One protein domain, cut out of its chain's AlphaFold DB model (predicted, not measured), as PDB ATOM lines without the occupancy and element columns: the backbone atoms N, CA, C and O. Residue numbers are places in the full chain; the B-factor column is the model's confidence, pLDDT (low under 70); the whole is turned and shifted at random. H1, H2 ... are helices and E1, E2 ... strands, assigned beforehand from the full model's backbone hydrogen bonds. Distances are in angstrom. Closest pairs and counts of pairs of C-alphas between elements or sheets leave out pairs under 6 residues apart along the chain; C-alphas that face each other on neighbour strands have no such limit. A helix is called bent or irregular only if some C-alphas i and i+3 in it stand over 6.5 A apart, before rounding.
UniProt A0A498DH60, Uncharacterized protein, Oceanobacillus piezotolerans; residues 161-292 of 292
ATOM      1  N   GLN A 161     -28.749  22.594  -9.877       92.38
ATOM      2  CA  GLN A 161     -29.215  21.993 -11.130       92.38
ATOM      3  C   GLN A 161     -29.180  23.012 -12.268       92.38
ATOM      4  O   GLN A 161     -28.625  22.714 -13.325       92.38
ATOM      5  N   LYS A 162     -29.691  24.225 -12.020       90.12
ATOM      6  CA  LYS A 162     -29.622  25.340 -12.970       90.12
ATOM      7  C   LYS A 162     -28.201  25.571 -13.466       90.12
ATOM      8  O   LYS A 162     -27.963  25.654 -14.663       90.12
ATOM      9  N   LYS A 163     -27.235  25.596 -12.549       95.12
ATOM     10  CA  LYS A 163     -25.826  25.756 -12.904       95.12
ATOM     11  C   LYS A 163     -25.335  24.657 -13.850       95.12
ATOM     12  O   LYS A 163     -24.555  24.952 -14.745       95.12
ATOM     13  N   VAL A 164     -25.738  23.401 -13.656       96.12
ATOM     14  CA  VAL A 164     -25.344  22.313 -14.569       96.12
ATOM     15  C   VAL A 164     -25.948  22.526 -15.955       96.12
ATOM     16  O   VAL A 164     -25.213  22.429 -16.934       96.12
ATOM     17  N   ALA A 165     -27.236  22.873 -16.031       92.25
ATOM     18  CA  ALA A 165     -27.909  23.175 -17.293       92.25
ATOM     19  C   ALA A 165     -27.221  24.329 -18.047       92.25
ATOM     20  O   ALA A 165     -26.832  24.164 -19.199       92.25
ATOM     21  N   GLU A 166     -26.942  25.444 -17.365       92.44
ATOM     22  CA  GLU A 166     -26.240  26.595 -17.951       92.44
ATOM     23  C   GLU A 166     -24.828  26.227 -18.447       92.44
ATOM     24  O   GLU A 166     -24.389  26.710 -19.488       92.44
ATOM     25  N   LEU A 167     -24.082  25.382 -17.726       96.69
ATOM     26  CA  LEU A 167     -22.749  24.952 -18.171       96.69
ATOM     27  C   LEU A 167     -22.812  24.046 -19.411       96.69
ATOM     28  O   LEU A 167     -21.919  24.124 -20.255       96.69
ATOM     29  N   MET A 168     -23.849  23.210 -19.523       94.69
ATOM     30  CA  MET A 168     -24.096  22.389 -20.711       94.69
ATOM     31  C   MET A 168     -24.455  23.263 -21.918       94.69
ATOM     32  O   MET A 168     -23.846  23.107 -22.974       94.69
ATOM     33  N   GLU A 169     -25.369  24.224 -21.751       90.00
ATOM     34  CA  GLU A 169     -25.793  25.151 -22.812       90.00
ATOM     35  C   GLU A 169     -24.629  26.015 -23.325       90.00
ATOM     36  O   GLU A 169     -24.482  26.243 -24.523       90.00
ATOM     37  N   ASN A 170     -23.754  26.462 -22.421       93.56
ATOM     38  CA  ASN A 170     -22.591  27.280 -22.767       93.56
ATOM     39  C   ASN A 170     -21.388  26.466 -23.287       93.56
ATOM     40  O   ASN A 170     -20.293  27.024 -23.404       93.56
ATOM     41  N   GLU A 171     -21.569  25.173 -23.581       94.00
ATOM     42  CA  GLU A 171     -20.544  24.271 -24.130       94.00
ATOM     43  C   GLU A 171     -19.233  24.275 -23.317       94.00
ATOM     44  O   GLU A 171     -18.122  24.309 -23.861       94.00
ATOM     45  N   VAL A 172     -19.349  24.287 -21.985       97.12
ATOM     46  CA  VAL A 172     -18.185  24.339 -21.096       97.12
ATOM     47  C   VAL A 172     -17.395  23.021 -21.151       97.12
ATOM     48  O   VAL A 172     -17.926  21.948 -21.436       97.12
ATOM     49  N   ASP A 173     -16.085  23.090 -20.906       96.06
ATOM     50  CA  ASP A 173     -15.227  21.905 -20.924       96.06
ATOM     51  C   ASP A 173     -15.521  20.957 -19.736       96.06
ATOM     52  O   ASP A 173     -16.046  21.356 -18.691       96.06
ATOM     53  N   PHE A 174     -15.137  19.691 -19.891       96.94
ATOM     54  CA  PHE A 174     -15.514  18.558 -19.044       96.94
ATOM     55  C   PHE A 174     -15.402  18.822 -17.539       96.94
ATOM     56  O   PHE A 174     -16.327  18.530 -16.782       96.94
ATOM     57  N   PHE A 175     -14.262  19.348 -17.088       95.19
ATOM     58  CA  PHE A 175     -13.951  19.426 -15.661       95.19
ATOM     59  C   PHE A 175     -14.967  20.271 -14.879       95.19
ATOM     60  O   PHE A 175     -15.406  19.865 -13.803       95.19
ATOM     61  N   GLU A 176     -15.362  21.428 -15.416       95.62
ATOM     62  CA  GLU A 176     -16.272  22.344 -14.720       95.62
ATOM     63  C   GLU A 176     -17.700  21.790 -14.660       95.62
ATOM     64  O   GLU A 176     -18.334  21.854 -13.603       95.62
ATOM     65  N   ILE A 177     -18.174  21.186 -15.757       97.12
ATOM     66  CA  ILE A 177     -19.481  20.516 -15.820       97.12
ATOM     67  C   ILE A 177     -19.532  19.369 -14.813       97.12
ATOM     68  O   ILE A 177     -20.459  19.277 -14.007       97.12
ATOM     69  N   VAL A 178     -18.520  18.501 -14.825       96.88
ATOM     70  CA  VAL A 178     -18.496  17.301 -13.985       96.88
ATOM     71  C   VAL A 178     -18.384  17.649 -12.503       96.88
ATOM     72  O   VAL A 178     -19.068  17.036 -11.685       96.88
ATOM     73  N   GLU A 179     -17.602  18.667 -12.132       96.81
ATOM     74  CA  GLU A 179     -17.570  19.139 -10.745       96.81
ATOM     75  C   GLU A 179     -18.904  19.765 -10.320       96.81
ATOM     76  O   GLU A 179     -19.352  19.526  -9.196       96.81
ATOM     77  N   ALA A 180     -19.580  20.528 -11.186       97.69
ATOM     78  CA  ALA A 180     -20.920  21.030 -10.884       97.69
ATOM     79  C   ALA A 180     -21.912  19.872 -10.673       97.69
ATOM     80  O   ALA A 180     -22.592  19.830  -9.647       97.69
ATOM     81  N   TYR A 181     -21.905  18.883 -11.568       97.62
ATOM     82  CA  TYR A 181     -22.749  17.694 -11.484       97.62
ATOM     83  C   TYR A 181     -22.481  16.859 -10.217       97.62
ATOM     84  O   TYR A 181     -23.405  16.394  -9.547       97.62
ATOM     85  N   TYR A 182     -21.219  16.694  -9.817       96.62
ATOM     86  CA  TYR A 182     -20.874  15.965  -8.594       96.62
ATOM     87  C   TYR A 182     -21.284  16.673  -7.307       96.62
ATOM     88  O   TYR A 182     -21.489  15.988  -6.302       96.62
ATOM     89  N   ASN A 183     -21.444  17.995  -7.343       95.88
ATOM     90  CA  ASN A 183     -21.913  18.792  -6.213       95.88
ATOM     91  C   ASN A 183     -23.447  18.814  -6.069       95.88
ATOM     92  O   ASN A 183     -23.943  19.356  -5.081       95.88
ATOM     93  N   LEU A 184     -24.196  18.209  -7.001       96.12
ATOM     94  CA  LEU A 184     -25.650  18.091  -6.887       96.12
ATOM     95  C   LEU A 184     -26.069  17.235  -5.680       96.12
ATOM     96  O   LEU A 184     -25.433  16.208  -5.396       96.12
ATOM     97  N   PRO A 185     -27.201  17.575  -5.032       93.62
ATOM     98  CA  PRO A 185     -27.911  16.653  -4.157       93.62
ATOM     99  C   PRO A 185     -28.152  15.304  -4.849       93.62
ATOM    100  O   PRO A 185     -28.486  15.240  -6.032       93.62
ATOM    101  N   SER A 186     -27.958  14.205  -4.116       90.88
ATOM    102  CA  SER A 186     -28.009  12.845  -4.681       90.88
ATOM    103  C   SER A 186     -29.354  12.520  -5.347       90.88
ATOM    104  O   SER A 186     -29.392  11.870  -6.389       90.88
ATOM    105  N   ASP A 187     -30.447  13.035  -4.788       87.69
ATOM    106  CA  ASP A 187     -31.810  12.914  -5.309       87.69
ATOM    107  C   ASP A 187     -32.066  13.730  -6.588       87.69
ATOM    108  O   ASP A 187     -32.997  13.413  -7.320       87.69
ATOM    109  N   GLN A 188     -31.218  14.712  -6.909       91.25
ATOM    110  CA  GLN A 188     -31.324  15.530  -8.125       91.25
ATOM    111  C   GLN A 188     -30.438  15.032  -9.274       91.25
ATOM    112  O   GLN A 188     -30.625  15.440 -10.419       91.25
ATOM    113  N   LYS A 189     -29.472  14.141  -9.011       93.31
ATOM    114  CA  LYS A 189     -28.497  13.687 -10.019       93.31
ATOM    115  C   LYS A 189     -29.131  12.966 -11.205       93.31
ATOM    116  O   LYS A 189     -28.725  13.201 -12.335       93.31
ATOM    117  N   SER A 190     -30.082  12.057 -10.968       91.06
ATOM    118  CA  SER A 190     -30.774  11.324 -12.048       91.06
ATOM    119  C   SER A 190     -31.566  12.259 -12.940       91.06
ATOM    120  O   SER A 190     -31.263  12.327 -14.120       91.06
ATOM    121  N   GLN A 191     -32.442  13.075 -12.359       87.88
ATOM    122  CA  GLN A 191     -33.218  14.039 -13.131       87.88
ATOM    123  C   GLN A 191     -32.324  15.029 -13.893       87.88
ATOM    124  O   GLN A 191     -32.540  15.269 -15.069       87.88
ATOM    125  N   THR A 192     -31.270  15.556 -13.260       92.38
ATOM    126  CA  THR A 192     -30.355  16.491 -13.941       92.38
ATOM    127  C   THR A 192     -29.625  15.840 -15.114       92.38
ATOM    128  O   THR A 192     -29.385  16.482 -16.132       92.38
ATOM    129  N   TRP A 193     -29.251  14.569 -14.967       94.12
ATOM    130  CA  TRP A 193     -28.647  13.808 -16.050       94.12
ATOM    131  C   TRP A 193     -29.630  13.613 -17.204       94.12
ATOM    132  O   TRP A 193     -29.276  13.931 -18.334       94.12
ATOM    133  N   ASP A 194     -30.837  13.130 -16.910       88.12
ATOM    134  CA  ASP A 194     -31.845  12.806 -17.921       88.12
ATOM    135  C   ASP A 194     -32.332  14.059 -18.670       88.12
ATOM    136  O   ASP A 194     -32.527  14.001 -19.878       88.12
ATOM    137  N   ASP A 195     -32.469  15.194 -17.976       85.69
ATOM    138  CA  ASP A 195     -33.034  16.419 -18.553       85.69
ATOM    139  C   ASP A 195     -32.006  17.311 -19.267       85.69
ATOM    140  O   ASP A 195     -32.359  17.993 -20.222       85.69
ATOM    141  N   PHE A 196     -30.750  17.356 -18.801       89.50
ATOM    142  CA  PHE A 196     -29.792  18.380 -19.256       89.50
ATOM    143  C   PHE A 196     -28.478  17.829 -19.813       89.50
ATOM    144  O   PHE A 196     -27.677  18.594 -20.349       89.50
ATOM    145  N   MET A 197     -28.194  16.533 -19.667       94.06
ATOM    146  CA  MET A 197     -26.880  15.980 -20.029       94.06
ATOM    147  C   MET A 197     -26.959  14.798 -20.989       94.06
ATOM    148  O   MET A 197     -26.156  14.723 -21.916       94.06
ATOM    149  N   TYR A 198     -27.875  13.865 -20.753       93.25
ATOM    150  CA  TYR A 198     -28.013  12.655 -21.548       93.25
ATOM    151  C   TYR A 198     -28.385  12.985 -22.996       93.25
ATOM    152  O   TYR A 198     -29.242  13.821 -23.249       93.25
ATOM    153  N   GLY A 199     -27.724  12.333 -23.952       88.88
ATOM    154  CA  GLY A 199     -27.976  12.507 -25.383       88.88
ATOM    155  C   GLY A 199     -27.384  13.785 -25.983       88.88
ATOM    156  O   GLY A 199     -27.275  13.887 -27.204       88.88
ATOM    157  N   ASN A 200     -26.930  14.736 -25.158       92.44
ATOM    158  CA  ASN A 200     -26.304  15.950 -25.662       92.44
ATOM    159  C   ASN A 200     -24.965  15.649 -26.338       92.44
ATOM    160  O   ASN A 200     -24.160  14.834 -25.880       92.44
ATOM    161  N   THR A 201     -24.702  16.366 -27.428       95.44
ATOM    162  CA  THR A 201     -23.366  16.404 -28.019       95.44
ATOM    163  C   THR A 201     -22.503  17.362 -27.209       95.44
ATOM    164  O   THR A 201     -22.871  18.515 -27.006       95.44
ATOM    165  N   VAL A 202     -21.345  16.893 -26.757       97.75
ATOM    166  CA  VAL A 202     -20.390  17.680 -25.977       97.75
ATOM    167  C   VAL A 202     -19.074  17.810 -26.717       97.75
ATOM    168  O   VAL A 202     -18.641  16.891 -27.414       97.75
ATOM    169  N   THR A 203     -18.401  18.945 -26.525       97.88
ATOM    170  CA  THR A 203     -17.033  19.134 -26.996       97.88
ATOM    171  C   THR A 203     -16.076  19.269 -25.818       97.88
ATOM    172  O   THR A 203     -15.912  20.350 -25.256       97.88
ATOM    173  N   TRP A 204     -15.408  18.174 -25.470       98.25
ATOM    174  CA  TRP A 204     -14.554  18.087 -24.287       98.25
ATOM    175  C   TRP A 204     -13.088  17.883 -24.633       98.25
ATOM    176  O   TRP A 204     -12.738  17.233 -25.621       98.25
ATOM    177  N   SER A 205     -12.219  18.425 -23.790       97.62
ATOM    178  CA  SER A 205     -10.776  18.301 -23.910       97.62
ATOM    179  C   SER A 205     -10.199  17.427 -22.804       97.62
ATOM    180  O   SER A 205     -10.776  17.247 -21.736       97.62
ATOM    181  N   GLY A 206      -9.010  16.887 -23.043       97.81
ATOM    182  CA  GLY A 206      -8.259  16.182 -22.015       97.81
ATOM    183  C   GLY A 206      -6.960  15.602 -22.546       97.81
ATOM    184  O   GLY A 206      -6.566  15.849 -23.685       97.81
ATOM    185  N   THR A 207      -6.274  14.841 -21.703       98.38
ATOM    186  CA  THR A 207      -5.026  14.159 -22.054       98.38
ATOM    187  C   THR A 207      -5.289  12.683 -22.305       98.38
ATOM    188  O   THR A 207      -5.910  12.015 -21.479       98.38
ATOM    189  N   ILE A 208      -4.807  12.155 -23.429       98.50
ATOM    190  CA  ILE A 208      -4.948  10.738 -23.768       98.50
ATOM    191  C   ILE A 208      -4.180   9.897 -22.750       98.50
ATOM    192  O   ILE A 208      -2.953   9.970 -22.667       98.50
ATOM    193  N   ALA A 209      -4.911   9.064 -22.019       98.56
ATOM    194  CA  ALA A 209      -4.359   8.083 -21.102       98.56
ATOM    195  C   ALA A 209      -4.045   6.756 -21.797       98.56
ATOM    196  O   ALA A 209      -3.037   6.126 -21.490       98.56
ATOM    197  N   ASP A 210      -4.881   6.337 -22.746       98.38
ATOM    198  CA  ASP A 210      -4.721   5.068 -23.454       98.38
ATOM    199  C   ASP A 210      -5.451   5.100 -24.806       98.38
ATOM    200  O   ASP A 210      -6.484   5.756 -24.942       98.38
ATOM    201  N   LEU A 211      -4.923   4.389 -25.800       96.94
ATOM    202  CA  LEU A 211      -5.489   4.277 -27.154       96.94
ATOM    203  C   LEU A 211      -5.831   2.830 -27.532       96.94
ATOM    204  O   LEU A 211      -6.597   2.607 -28.467       96.94
ATOM    205  N   GLU A 212      -5.262   1.855 -26.821       94.31
ATOM    206  CA  GLU A 212      -5.192   0.452 -27.244       94.31
ATOM    207  C   GLU A 212      -5.922  -0.484 -26.277       94.31
ATOM    208  O   GLU A 212      -6.266  -1.614 -26.624       94.31
ATOM    209  N   ALA A 213      -6.163  -0.041 -25.041       93.88
ATOM    210  CA  ALA A 213      -6.777  -0.884 -24.026       93.88
ATOM    211  C   ALA A 213      -8.233  -1.271 -24.336       93.88
ATOM    212  O   ALA A 213      -8.718  -2.271 -23.798       93.88
ATOM    213  N   ILE A 214      -8.937  -0.487 -25.161       93.44
ATOM    214  CA  ILE A 214     -10.376  -0.631 -25.407       93.44
ATOM    215  C   ILE A 214     -10.678  -0.432 -26.895       93.44
ATOM    216  O   ILE A 214     -11.053   0.656 -27.298       93.44
ATOM    217  N   GLY A 215     -10.542  -1.492 -27.697       91.69
ATOM    218  CA  GLY A 215     -11.072  -1.566 -29.068       91.69
ATOM    219  C   GLY A 215     -10.868  -0.301 -29.912       91.69
ATOM    220  O   GLY A 215      -9.754   0.192 -30.052       91.69
ATOM    221  N   ASP A 216     -11.968   0.228 -30.434       92.88
ATOM    222  CA  ASP A 216     -12.092   1.476 -31.203       92.88
ATOM    223  C   ASP A 216     -12.122   2.746 -30.333       92.88
ATOM    224  O   ASP A 216     -12.104   3.864 -30.847       92.88
ATOM    225  N   SER A 217     -12.090   2.601 -29.012       97.44
ATOM    226  CA  SER A 217     -12.212   3.706 -28.073       97.44
ATOM    227  C   SER A 217     -10.866   4.305 -27.664       97.44
ATOM    228  O   SER A 217      -9.830   3.637 -27.696       97.44
ATOM    229  N   ILE A 218     -10.879   5.561 -27.229       98.12
ATOM    230  CA  ILE A 218      -9.746   6.229 -26.578       98.12
ATOM    231  C   ILE A 218     -10.105   6.575 -25.136       98.12
ATOM    232  O   ILE A 218     -11.244   6.918 -24.826       98.12
ATOM    233  N   VAL A 219      -9.132   6.474 -24.236       98.62
ATOM    234  CA  VAL A 219      -9.292   6.832 -22.825       98.62
ATOM    235  C   VAL A 219      -8.665   8.196 -22.611       98.62
ATOM    236  O   VAL A 219      -7.471   8.377 -22.856       98.62
ATOM    237  N   VAL A 220      -9.455   9.147 -22.125       98.56
ATOM    238  CA  VAL A 220      -9.027  10.529 -21.924       98.56
ATOM    239  C   VAL A 220      -9.222  10.915 -20.464       98.56
ATOM    240  O   VAL A 220     -10.287  10.714 -19.885       98.56
ATOM    241  N   TYR A 221      -8.174  11.464 -19.861       98.50
ATOM    242  CA  TYR A 221      -8.195  11.996 -18.507       98.50
ATOM    243  C   TYR A 221      -8.180  13.523 -18.544       98.50
ATOM    244  O   TYR A 221      -7.314  14.126 -19.180       98.50
ATOM    245  N   SER A 222      -9.118  14.150 -17.841       96.94
ATOM    246  CA  SER A 222      -9.255  15.611 -17.780       96.94
ATOM    247  C   SER A 222      -9.197  16.153 -16.343       96.94
ATOM    248  O   SER A 222      -9.569  17.297 -16.089       96.94
ATOM    249  N   GLY A 223      -8.737  15.343 -15.387       93.12
ATOM    250  CA  GLY A 223      -8.439  15.815 -14.037       93.12
ATOM    251  C   GLY A 223      -7.039  16.428 -13.916       93.12
ATOM    252  O   GLY A 223      -6.264  16.507 -14.872       93.12
ATOM    253  N   GLU A 224      -6.694  16.848 -12.703       91.00
ATOM    254  CA  GLU A 224      -5.379  17.411 -12.400       91.00
ATOM    255  C   GLU A 224      -4.299  16.328 -12.221       91.00
ATOM    256  O   GLU A 224      -4.580  15.186 -11.868       91.00
ATOM    257  N   ASN A 225      -3.025  16.715 -12.349       91.50
ATOM    258  CA  ASN A 225      -1.867  15.880 -11.993       91.50
ATOM    259  C   ASN A 225      -1.727  14.568 -12.790       91.50
ATOM    260  O   ASN A 225      -1.324  13.553 -12.221       91.50
ATOM    261  N   TYR A 226      -2.005  14.574 -14.095       96.44
ATOM    262  CA  TYR A 226      -1.693  13.440 -14.971       96.44
ATOM    263  C   TYR A 226      -0.175  13.194 -15.058       96.44
ATOM    264  O   TYR A 226       0.587  14.119 -15.342       96.44
ATOM    265  N   ASN A 227       0.276  11.954 -14.842       96.62
ATOM    266  CA  ASN A 227       1.696  11.569 -14.844       96.62
ATOM    267  C   ASN A 227       2.008  10.416 -15.811       96.62
ATOM    268  O   ASN A 227       3.006   9.714 -15.623       96.62
ATOM    269  N   GLY A 228       1.183  10.211 -16.839       97.38
ATOM    270  CA  GLY A 228       1.384   9.140 -17.818       97.38
ATOM    271  C   GLY A 228       0.748   7.810 -17.415       97.38
ATOM    272  O   GLY A 228       1.224   6.755 -17.827       97.38
ATOM    273  N   GLU A 229      -0.290   7.833 -16.580       98.38
ATOM    274  CA  GLU A 229      -1.078   6.645 -16.268       98.38
ATOM    275  C   GLU A 229      -1.788   6.106 -17.521       98.38
ATOM    276  O   GLU A 229      -2.320   6.882 -18.318       98.38
ATOM    277  N   ASP A 230      -1.793   4.780 -17.677       98.12
ATOM    278  CA  ASP A 230      -2.568   4.065 -18.697       98.12
ATOM    279  C   ASP A 230      -3.944   3.633 -18.149       98.12
ATOM    280  O   ASP A 230      -4.256   3.826 -16.963       98.12
ATOM    281  N   TRP A 231      -4.791   3.028 -18.992       98.12
ATOM    282  CA  TRP A 231      -6.129   2.608 -18.558       98.12
ATOM    283  C   TRP A 231      -6.082   1.589 -17.420       98.12
ATOM    284  O   TRP A 231      -6.919   1.610 -16.513       98.12
ATOM    285  N   LYS A 232      -5.106   0.680 -17.436       97.81
ATOM    286  CA  LYS A 232      -4.978  -0.349 -16.405       97.81
ATOM    287  C   LYS A 232      -4.646   0.283 -15.055       97.81
ATOM    288  O   LYS A 232      -5.267  -0.074 -14.054       97.81
ATOM    289  N   THR A 233      -3.715   1.234 -15.019       98.25
ATOM    290  CA  THR A 233      -3.378   1.978 -13.803       98.25
ATOM    291  C   THR A 233      -4.580   2.775 -13.302       98.25
ATOM    292  O   THR A 233      -4.921   2.650 -12.127       98.25
ATOM    293  N   ILE A 234      -5.272   3.525 -14.167       98.12
ATOM    294  CA  ILE A 234      -6.463   4.304 -13.777       98.12
ATOM    295  C   ILE A 234      -7.570   3.387 -13.225       98.12
ATOM    296  O   ILE A 234      -8.086   3.610 -12.131       98.12
ATOM    297  N   SER A 235      -7.910   2.312 -13.941       96.81
ATOM    298  CA  SER A 235      -9.051   1.448 -13.602       96.81
ATOM    299  C   SER A 235      -8.816   0.505 -12.417       96.81
ATOM    300  O   SER A 235      -9.774   0.097 -11.752       96.81
ATOM    301  N   MET A 236      -7.562   0.141 -12.126       96.56
ATOM    302  CA  MET A 236      -7.242  -0.848 -11.088       96.56
ATOM    303  C   MET A 236      -6.512  -0.269  -9.878       96.56
ATOM    304  O   MET A 236      -6.756  -0.734  -8.763       96.56
ATOM    305  N   GLU A 237      -5.634   0.713 -10.075       97.50
ATOM    306  CA  GLU A 237      -4.694   1.182  -9.047       97.50
ATOM    307  C   GLU A 237      -5.020   2.598  -8.554       97.50
ATOM    308  O   GLU A 237      -4.942   2.850  -7.352       97.50
ATOM    309  N   LYS A 238      -5.433   3.500  -9.455       97.44
ATOM    310  CA  LYS A 238      -5.753   4.910  -9.175       97.44
ATOM    311  C   LYS A 238      -7.212   5.241  -9.483       97.44
ATOM    312  O   LYS A 238      -7.531   6.107 -10.295       97.44
ATOM    313  N   LYS A 239      -8.119   4.517  -8.828       96.31
ATOM    314  CA  LYS A 239      -9.567   4.613  -9.074       96.31
ATOM    315  C   LYS A 239     -10.167   5.987  -8.771       96.31
ATOM    316  O   LYS A 239     -11.239   6.304  -9.264       96.31
ATOM    317  N   ASP A 240      -9.492   6.811  -7.984       96.19
ATOM    318  CA  ASP A 240      -9.834   8.218  -7.765       96.19
ATOM    319  C   ASP A 240      -9.714   9.081  -9.034       96.19
ATOM    320  O   ASP A 240     -10.319  10.147  -9.100       96.19
ATOM    321  N   MET A 241      -9.007   8.606 -10.066       97.81
ATOM    322  CA  MET A 241      -8.943   9.247 -11.384       97.81
ATOM    323  C   MET A 241     -10.143   8.906 -12.282       97.81
ATOM    324  O   MET A 241     -10.438   9.666 -13.206       97.81
ATOM    325  N   LEU A 242     -10.853   7.796 -12.025       97.81
ATOM    326  CA  LEU A 242     -11.971   7.335 -12.864       97.81
ATOM    327  C   LEU A 242     -13.078   8.384 -13.046       97.81
ATOM    328  O   LEU A 242     -13.469   8.587 -14.191       97.81
ATOM    329  N   PRO A 243     -13.530   9.111 -12.004       98.19
ATOM    330  CA  PRO A 243     -14.577  10.128 -12.147       98.19
ATOM    331  C   PRO A 243     -14.227  11.252 -13.133       98.19
ATOM    332  O   PRO A 243     -15.115  11.848 -13.732       98.19
ATOM    333  N   TYR A 244     -12.934  11.518 -13.345       98.31
ATOM    334  CA  TYR A 244     -12.456  12.533 -14.291       98.31
ATOM    335  C   TYR A 244     -11.867  11.933 -15.573       98.31
ATOM    336  O   TYR A 244     -11.104  12.584 -16.292       98.31
ATOM    337  N   THR A 245     -12.186  10.667 -15.826       98.50
ATOM    338  CA  THR A 245     -11.838   9.949 -17.045       98.50
ATOM    339  C   THR A 245     -13.100   9.769 -17.875       98.50
ATOM    340  O   THR A 245     -14.143   9.369 -17.351       98.50
ATOM    341  N   PHE A 246     -12.998  10.008 -19.175       98.56
ATOM    342  CA  PHE A 246     -14.036   9.663 -20.132       98.56
ATOM    343  C   PHE A 246     -13.463   8.757 -21.223       98.56
ATOM    344  O   PHE A 246     -12.333   8.928 -21.683       98.56
ATOM    345  N   ILE A 247     -14.232   7.730 -21.579       98.50
ATOM    346  CA  ILE A 247     -13.900   6.791 -22.652       98.50
ATOM    347  C   ILE A 247     -14.721   7.197 -23.864       98.50
ATOM    348  O   ILE A 247     -15.939   7.299 -23.755       98.50
ATOM    349  N   VAL A 248     -14.065   7.421 -24.994       98.44
ATOM    350  CA  VAL A 248     -14.721   7.854 -26.227       98.44
ATOM    351  C   VAL A 248     -14.646   6.741 -27.248       98.44
ATOM    352  O   VAL A 248     -13.547   6.425 -27.696       98.44
ATOM    353  N   GLU A 249     -15.787   6.180 -27.631       98.31
ATOM    354  CA  GLU A 249     -15.903   5.320 -28.810       98.31
ATOM    355  C   GLU A 249     -15.830   6.199 -30.065       98.31
ATOM    356  O   GLU A 249     -16.647   7.105 -30.246       98.31
ATOM    357  N   LEU A 250     -14.799   5.999 -30.891       97.62
ATOM    358  CA  LEU A 250     -14.575   6.826 -32.074       97.62
ATOM    359  C   LEU A 250     -15.442   6.358 -33.236       97.62
ATOM    360  O   LEU A 250     -15.479   5.176 -33.565       97.62
ATOM    361  N   LYS A 251     -16.024   7.319 -33.947       96.44
ATOM    362  CA  LYS A 251     -16.738   7.056 -35.200       96.44
ATOM    363  C   LYS A 251     -15.808   6.609 -36.333       96.44
ATOM    364  O   LYS A 251     -16.193   5.825 -37.198       96.44
ATOM    365  N   ASP A 252     -14.574   7.117 -36.336       95.31
ATOM    366  CA  ASP A 252     -13.502   6.708 -37.247       95.31
ATOM    367  C   ASP A 252     -12.235   6.364 -36.453       95.31
ATOM    368  O   ASP A 252     -11.461   7.237 -36.056       95.31
ATOM    369  N   GLU A 253     -11.995   5.066 -36.259       94.38
ATOM    370  CA  GLU A 253     -10.819   4.546 -35.551       94.38
ATOM    371  C   GLU A 253      -9.493   5.024 -36.171       94.38
ATOM    372  O   GLU A 253      -8.478   5.140 -35.479       94.38
ATOM    373  N   SER A 254      -9.474   5.375 -37.463       94.50
ATOM    374  CA  SER A 254      -8.254   5.839 -38.128       94.50
ATOM    375  C   SER A 254      -7.718   7.159 -37.561       94.50
ATOM    376  O   SER A 254      -6.530   7.452 -37.734       94.50
ATOM    377  N   GLN A 255      -8.539   7.912 -36.818       94.81
ATOM    378  CA  GLN A 255      -8.111   9.107 -36.090       94.81
ATOM    379  C   GLN A 255      -7.046   8.805 -35.024       94.81
ATOM    380  O   GLN A 255      -6.258   9.693 -34.702       94.81
ATOM    381  N   LYS A 256      -6.938   7.558 -34.537       94.56
ATOM    382  CA  LYS A 256      -5.889   7.148 -33.586       94.56
ATOM    383  C   LYS A 256      -4.478   7.182 -34.177       94.56
ATOM    384  O   LYS A 256      -3.519   7.346 -33.431       94.56
ATOM    385  N   ASN A 257      -4.331   7.051 -35.498       93.38
ATOM    386  CA  ASN A 257      -3.025   6.874 -36.151       93.38
ATOM    387  C   ASN A 257      -2.049   8.040 -35.925       93.38
ATOM    388  O   ASN A 257      -0.835   7.838 -35.958       93.38
ATOM    389  N   ASP A 258      -2.579   9.246 -35.711       90.38
ATOM    390  CA  ASP A 258      -1.792  10.462 -35.491       90.38
ATOM    391  C   ASP A 258      -1.641  10.810 -33.995       90.38
ATOM    392  O   ASP A 258      -1.043  11.836 -33.660       90.38
ATOM    393  N   LEU A 259      -2.179   9.979 -33.097       96.44
ATOM    394  CA  LEU A 259      -2.264  10.236 -31.661       96.44
ATOM    395  C   LEU A 259      -1.337   9.310 -30.871       96.44
ATOM    396  O   LEU A 259      -0.984   8.210 -31.292       96.44
ATOM    397  N   LYS A 260      -0.947   9.757 -29.680       96.75
ATOM    398  CA  LYS A 260      -0.231   8.941 -28.690       96.75
ATOM    399  C   LYS A 260      -0.668   9.311 -27.279       96.75
ATOM    400  O   LYS A 260      -1.173  10.403 -27.026       96.75
ATOM    401  N   GLN A 261      -0.409   8.404 -26.344       97.94
ATOM    402  CA  GLN A 261      -0.552   8.677 -24.920       97.94
ATOM    403  C   GLN A 261       0.198   9.961 -24.525       97.94
ATOM    404  O   GLN A 261       1.330  10.197 -24.958       97.94
ATOM    405  N   GLY A 262      -0.443  10.777 -23.690       97.69
ATOM    406  CA  GLY A 262       0.055  12.075 -23.244       97.69
ATOM    407  C   GLY A 262      -0.272  13.244 -24.173       97.69
ATOM    408  O   GLY A 262      -0.040  14.385 -23.778       97.69
ATOM    409  N   ASP A 263      -0.819  13.005 -25.369       97.69
ATOM    410  CA  ASP A 263      -1.312  14.095 -26.212       97.69
ATOM    411  C   ASP A 263      -2.565  14.730 -25.603       97.69
ATOM    412  O   ASP A 263      -3.441  14.041 -25.075       97.69
ATOM    413  N   THR A 264      -2.660  16.055 -25.700       97.12
ATOM    414  CA  THR A 264      -3.897  16.786 -25.418       97.12
ATOM    415  C   THR A 264      -4.786  16.759 -26.654       97.12
ATOM    416  O   THR A 264      -4.326  17.061 -27.755       97.12
ATOM    417  N   VAL A 265      -6.059  16.434 -26.464       97.44
ATOM    418  CA  VAL A 265      -7.067  16.358 -27.524       97.44
ATOM    419  C   VAL A 265      -8.313  17.134 -27.140       97.44
ATOM    420  O   VAL A 265      -8.585  17.321 -25.957       97.44
ATOM    421  N   LYS A 266      -9.060  17.561 -28.158       98.19
ATOM    422  CA  LYS A 266     -10.415  18.101 -28.055       98.19
ATOM    423  C   LYS A 266     -11.323  17.233 -28.923       98.19
ATOM    424  O   LYS A 266     -10.956  16.916 -30.053       98.19
ATOM    425  N   ILE A 267     -12.449  16.792 -28.384       98.12
ATOM    426  CA  ILE A 267     -13.285  15.739 -28.966       98.12
ATOM    427  C   ILE A 267     -14.734  16.197 -28.936       98.12
ATOM    428  O   ILE A 267     -15.214  16.592 -27.879       98.12
ATOM    429  N   ASN A 268     -15.415  16.102 -30.075       98.31
ATOM    430  CA  ASN A 268     -16.865  16.240 -30.168       98.31
ATOM    431  C   ASN A 268     -17.511  14.848 -30.120       98.31
ATOM    432  O   ASN A 268     -17.105  13.993 -30.905       98.31
ATOM    433  N   ALA A 269     -18.463  14.591 -29.220       98.00
ATOM    434  CA  ALA A 269     -19.068  13.263 -29.057       98.00
ATOM    435  C   ALA A 269     -20.446  13.306 -28.366       98.00
ATOM    436  O   ALA A 269     -20.751  14.258 -27.652       98.00
ATOM    437  N   SER A 270     -21.248  12.252 -28.541       97.44
ATOM    438  CA  SER A 270     -22.532  12.038 -27.851       97.44
ATOM    439  C   SER A 270     -22.311  11.587 -26.405       97.44
ATOM    440  O   SER A 270     -21.538  10.656 -26.154       97.44
ATOM    441  N   LEU A 271     -22.975  12.231 -25.444       97.31
ATOM    442  CA  LEU A 271     -22.888  11.923 -24.018       97.31
ATOM    443  C   LEU A 271     -23.999  10.959 -23.581       97.31
ATOM    444  O   LEU A 271     -25.131  11.362 -23.338       97.31
ATOM    445  N   GLU A 272     -23.671   9.676 -23.403       93.62
ATOM    446  CA  GLU A 272     -24.693   8.647 -23.118       93.62
ATOM    447  C   GLU A 272     -24.450   7.862 -21.824       93.62
ATOM    448  O   GLU A 272     -25.315   7.110 -21.372       93.62
ATOM    449  N   SER A 273     -23.290   8.026 -21.179       96.94
ATOM    450  CA  SER A 273     -23.014   7.381 -19.893       96.94
ATOM    451  C   SER A 273     -22.292   8.300 -18.918       96.94
ATOM    452  O   SER A 273     -21.182   8.773 -19.180       96.94
ATOM    453  N   ARG A 274     -22.905   8.489 -17.750       96.06
ATOM    454  CA  ARG A 274     -22.358   9.301 -16.663       96.06
ATOM    455  C   ARG A 274     -21.359   8.555 -15.790       96.06
ATOM    456  O   ARG A 274     -21.569   7.396 -15.427       96.06
ATOM    457  N   GLY A 275     -20.311   9.263 -15.388       96.56
ATOM    458  CA  GLY A 275     -19.421   8.845 -14.312       96.56
ATOM    459  C   GLY A 275     -19.989   9.185 -12.935       96.56
ATOM    460  O   GLY A 275     -20.964   9.926 -12.799       96.56
ATOM    461  N   ASP A 276     -19.344   8.677 -11.892       95.88
ATOM    462  CA  ASP A 276     -19.740   8.908 -10.505       95.88
ATOM    463  C   ASP A 276     -18.518   8.921  -9.580       95.88
ATOM    464  O   ASP A 276     -17.683   8.009  -9.583       95.88
ATOM    465  N   LYS A 277     -18.423   9.981  -8.771       94.69
ATOM    466  CA  LYS A 277     -17.303  10.225  -7.858       94.69
ATOM    467  C   LYS A 277     -17.247   9.231  -6.699       94.69
ATOM    468  O   LYS A 277     -16.159   8.825  -6.302       94.69
ATOM    469  N   GLU A 278     -18.398   8.831  -6.166       93.62
ATOM    470  CA  GLU A 278     -18.498   7.924  -5.020       93.62
ATOM    471  C   GLU A 278     -18.328   6.464  -5.448       93.62
ATOM    472  O   GLU A 278     -17.643   5.693  -4.774       93.62
ATOM    473  N   MET A 279     -18.903   6.092  -6.593       94.94
ATOM    474  CA  MET A 279     -18.772   4.750  -7.168       94.94
ATOM    475  C   MET A 279     -17.453   4.540  -7.916       94.94
ATOM    476  O   MET A 279     -17.152   3.409  -8.300       94.94
ATOM    477  N   GLN A 280     -16.660   5.602  -8.098       96.44
ATOM    478  CA  GLN A 280     -15.406   5.584  -8.851       96.44
ATOM    479  C   GLN A 280     -15.609   5.056 -10.276       96.44
ATOM    480  O   GLN A 280     -14.903   4.149 -10.716       96.44
ATOM    481  N   SER A 281     -16.601   5.588 -10.992       97.38
ATOM    482  CA  SER A 281     -16.896   5.209 -12.376       97.38
ATOM    483  C   SER A 281     -16.553   6.330 -13.354       97.38
ATOM    484  O   SER A 281     -16.716   7.512 -13.056       97.38
ATOM    485  N   ASN A 282     -16.074   5.933 -14.531       98.19
ATOM    486  CA  ASN A 282     -15.771   6.830 -15.640       98.19
ATOM    487  C   ASN A 282     -17.019   7.173 -16.459       98.19
ATOM    488  O   ASN A 282     -18.016   6.452 -16.434       98.19
ATOM    489  N   TRP A 283     -16.903   8.237 -17.246       98.56
ATOM    490  CA  TRP A 283     -17.889   8.641 -18.248       98.56
ATOM    491  C   TRP A 283     -17.666   7.873 -19.553       98.56
ATOM    492  O   TRP A 283     -16.550   7.398 -19.810       98.56
ATOM    493  N   LYS A 284     -18.701   7.751 -20.390       98.19
ATOM    494  CA  LYS A 284     -18.555   7.244 -21.760       98.19
ATOM    495  C   LYS A 284     -19.251   8.150 -22.758       98.19
ATOM    496  O   LYS A 284     -20.381   8.578 -22.520       98.19
ATOM    497  N   LEU A 285     -18.551   8.377 -23.858       98.31
ATOM    498  CA  LEU A 285     -19.006   9.133 -25.008       98.31
ATOM    499  C   LEU A 285     -18.981   8.242 -26.247       98.31
ATOM    500  O   LEU A 285     -18.134   7.350 -26.353       98.31
ATOM    501  N   TYR A 286     -19.875   8.527 -27.183       97.81
ATOM    502  CA  TYR A 286     -20.078   7.743 -28.396       97.81
ATOM    503  C   TYR A 286     -19.998   8.623 -29.637       97.81
ATOM    504  O   TYR A 286     -20.111   9.847 -29.548       97.81
ATOM    505  N   GLU A 287     -19.786   7.994 -30.795       97.31
ATOM    506  CA  GLU A 287     -19.684   8.678 -32.090       97.31
ATOM    507  C   GLU A 287     -18.641   9.811 -32.081       97.31
ATOM    508  O   GLU A 287     -18.822  10.867 -32.687       97.31
ATOM    509  N   GLY A 288     -17.539   9.599 -31.355       97.75
ATOM    510  CA  GLY A 288     -16.545  10.628 -31.103       97.75
ATOM    511  C   GLY A 288     -15.719  10.985 -32.331       97.75
ATOM    512  O   GLY A 288     -15.246  10.111 -33.063       97.75
ATOM    513  N   GLU A 289     -15.490  12.284 -32.504       98.00
ATOM    514  CA  GLU A 289     -14.640  12.860 -33.539       98.00
ATOM    515  C   GLU A 289     -13.571  13.758 -32.894       98.00
ATOM    516  O   GLU A 289     -13.868  14.749 -32.221       98.00
ATOM    517  N   VAL A 290     -12.296  13.421 -33.108       97.00
ATOM    518  CA  VAL A 290     -11.168  14.246 -32.656       97.00
ATOM    519  C   VAL A 290     -11.079  15.506 -33.520       97.00
ATOM    520  O   VAL A 290     -10.915  15.427 -34.741       97.00
ATOM    521  N   ILE A 291     -11.149  16.676 -32.884       94.38
ATOM    522  CA  ILE A 291     -11.059  17.981 -33.543       94.38
ATOM    523  C   ILE A 291      -9.580  18.347 -33.729       94.38
ATOM    524  O   ILE A 291      -8.801  18.315 -32.774       94.38
ATOM    525  N   LYS A 292      -9.199  18.686 -34.966       76.81
ATOM    526  CA  LYS A 292      -7.839  19.103 -35.349       76.81
ATOM    527  C   LYS A 292      -7.661  20.618 -35.326       76.81
ATOM    528  O   LYS A 292      -8.622  21.330 -35.690       76.81
TER     529      LYS A 292
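This is residues 161 to 292 of the 292 residues of an uncharacterized protein of Oceanobacillus piezotolerans (UniProt A0A498DH60). What would one see first? A small closed barrel of five strands, E1 to E5, has a cluster of three helices, H1 to H3, to one side of it, and H2 packs on the barrel with its residues 174 to 178. H4 and H5 make a corner on the barrel where H5 leads into E3, and H6 packs on it after E3 has ended. What is it made of, and in which order? The printed part has 132 residues with six named helices and five named strands, in the order H1 H2 H3 E1 E2 H4 H5 E3 H6 E4 E5; the class is mixed, helices and strands, and the barrel is mixed too, with E3 and E5 parallel and its other neighbour pairs antiparallel. How large is it? It is compact and rounded, with a radius of gyration of the C-alphas of 14.0 A and spans of 40 by 30 by 22 A.

Where are the first three helices? H1, residues 161 to 169, begins at C-alpha 161 (-29.215, 21.993, -11.130) and is 12.6 A long; H2, residues 174 to 182, is 12.0 A long. H3, residues 186 to 196, is 15.7 A long and irregular: C-alphas 187 and 190 are 7.0 A apart. What follows up to E3? E1, residues 201 to 210, spans 22.3 A and bends by 82 degrees at residue 207; then come E2, residues 217 to 221, and H4, residues 231 to 237. H5, residues 239 to 244, is only just irregular, with C-alphas 240 and 243 6.7 A apart, and E3 holds residues 245 to 250, from C-alpha 245 (-11.838, 9.949, -17.045). What comes last? H6 holds residues 253 to 258. E4, residues 264 to 273, spans 22.0 A and bends by 83 degrees at residue 270; E5, residues 283 to 291, spans 19.2 A, bends by 88 degrees at residue 287 and ends at C-alpha 291 (-11.059, 17.981, -33.543).

How does the barrel close? E1 has E2 on one side, beside residues 206 to 210, with N 207 and O 221 2.8 A apart, and E4 on the other side, beside residues 201 to 207, with N 204 and O 267 2.9 A apart. E2 and E3 are antiparallel, with N 220 and O 246 2.9 A apart, and E3 and E5 are parallel, with N 249 and O 285 2.9 A apart. E4 and E5 form a hairpin, with N 286 and O 270 2.9 A apart, and E1 and E2 form another. How do H1 to H3 stand? H1 and H2, a helical hairpin, touch at a shallow tilt of 19 degrees, opposite ways, the closest C-alphas being those of Val 164 and Ala 180, 5.9 A apart. H1 and H3 touch at a shallow tilt of 29 degrees, the same way, the closest C-alphas being those of Ala 165 and Phe 196, 5.5 A apart. H2 is on the barrel, outside it, and its closest C-alphas with E1 are those of Phe 174 and Trp 204, 5.4 A apart. Where are the other helices? H4 is on the barrel, outside it and over E2, at a height over the sheet of 10.8 A. H5 is on the barrel and touches H4 only at the corner, the closest C-alphas being those of Ile 234 and Met 241, 6.0 A apart. H6 is on the barrel, outside it, and its closest C-alphas with E5 are those of Gln 255 and Val 290, 6.9 A apart. What do the helix backbones show? In H1, H2 and H4 every O i to N i+4 pair is within hydrogen-bond range, and in H3 5 of 7 are. In H5 and in H6 0 of 2 are, beside 2 of 3 O i to N i+3 pairs.

How far does it reach? The two C-alphas farthest apart are those of Asp 187 and Asp 258, at 42.6 A. Is anything cut or long? The printed part has no cut and ends at residue 292, the chain's last; no link is long. How confident is the model? The mean pLDDT of the printed part is 95.6, and no printed residue is under 70.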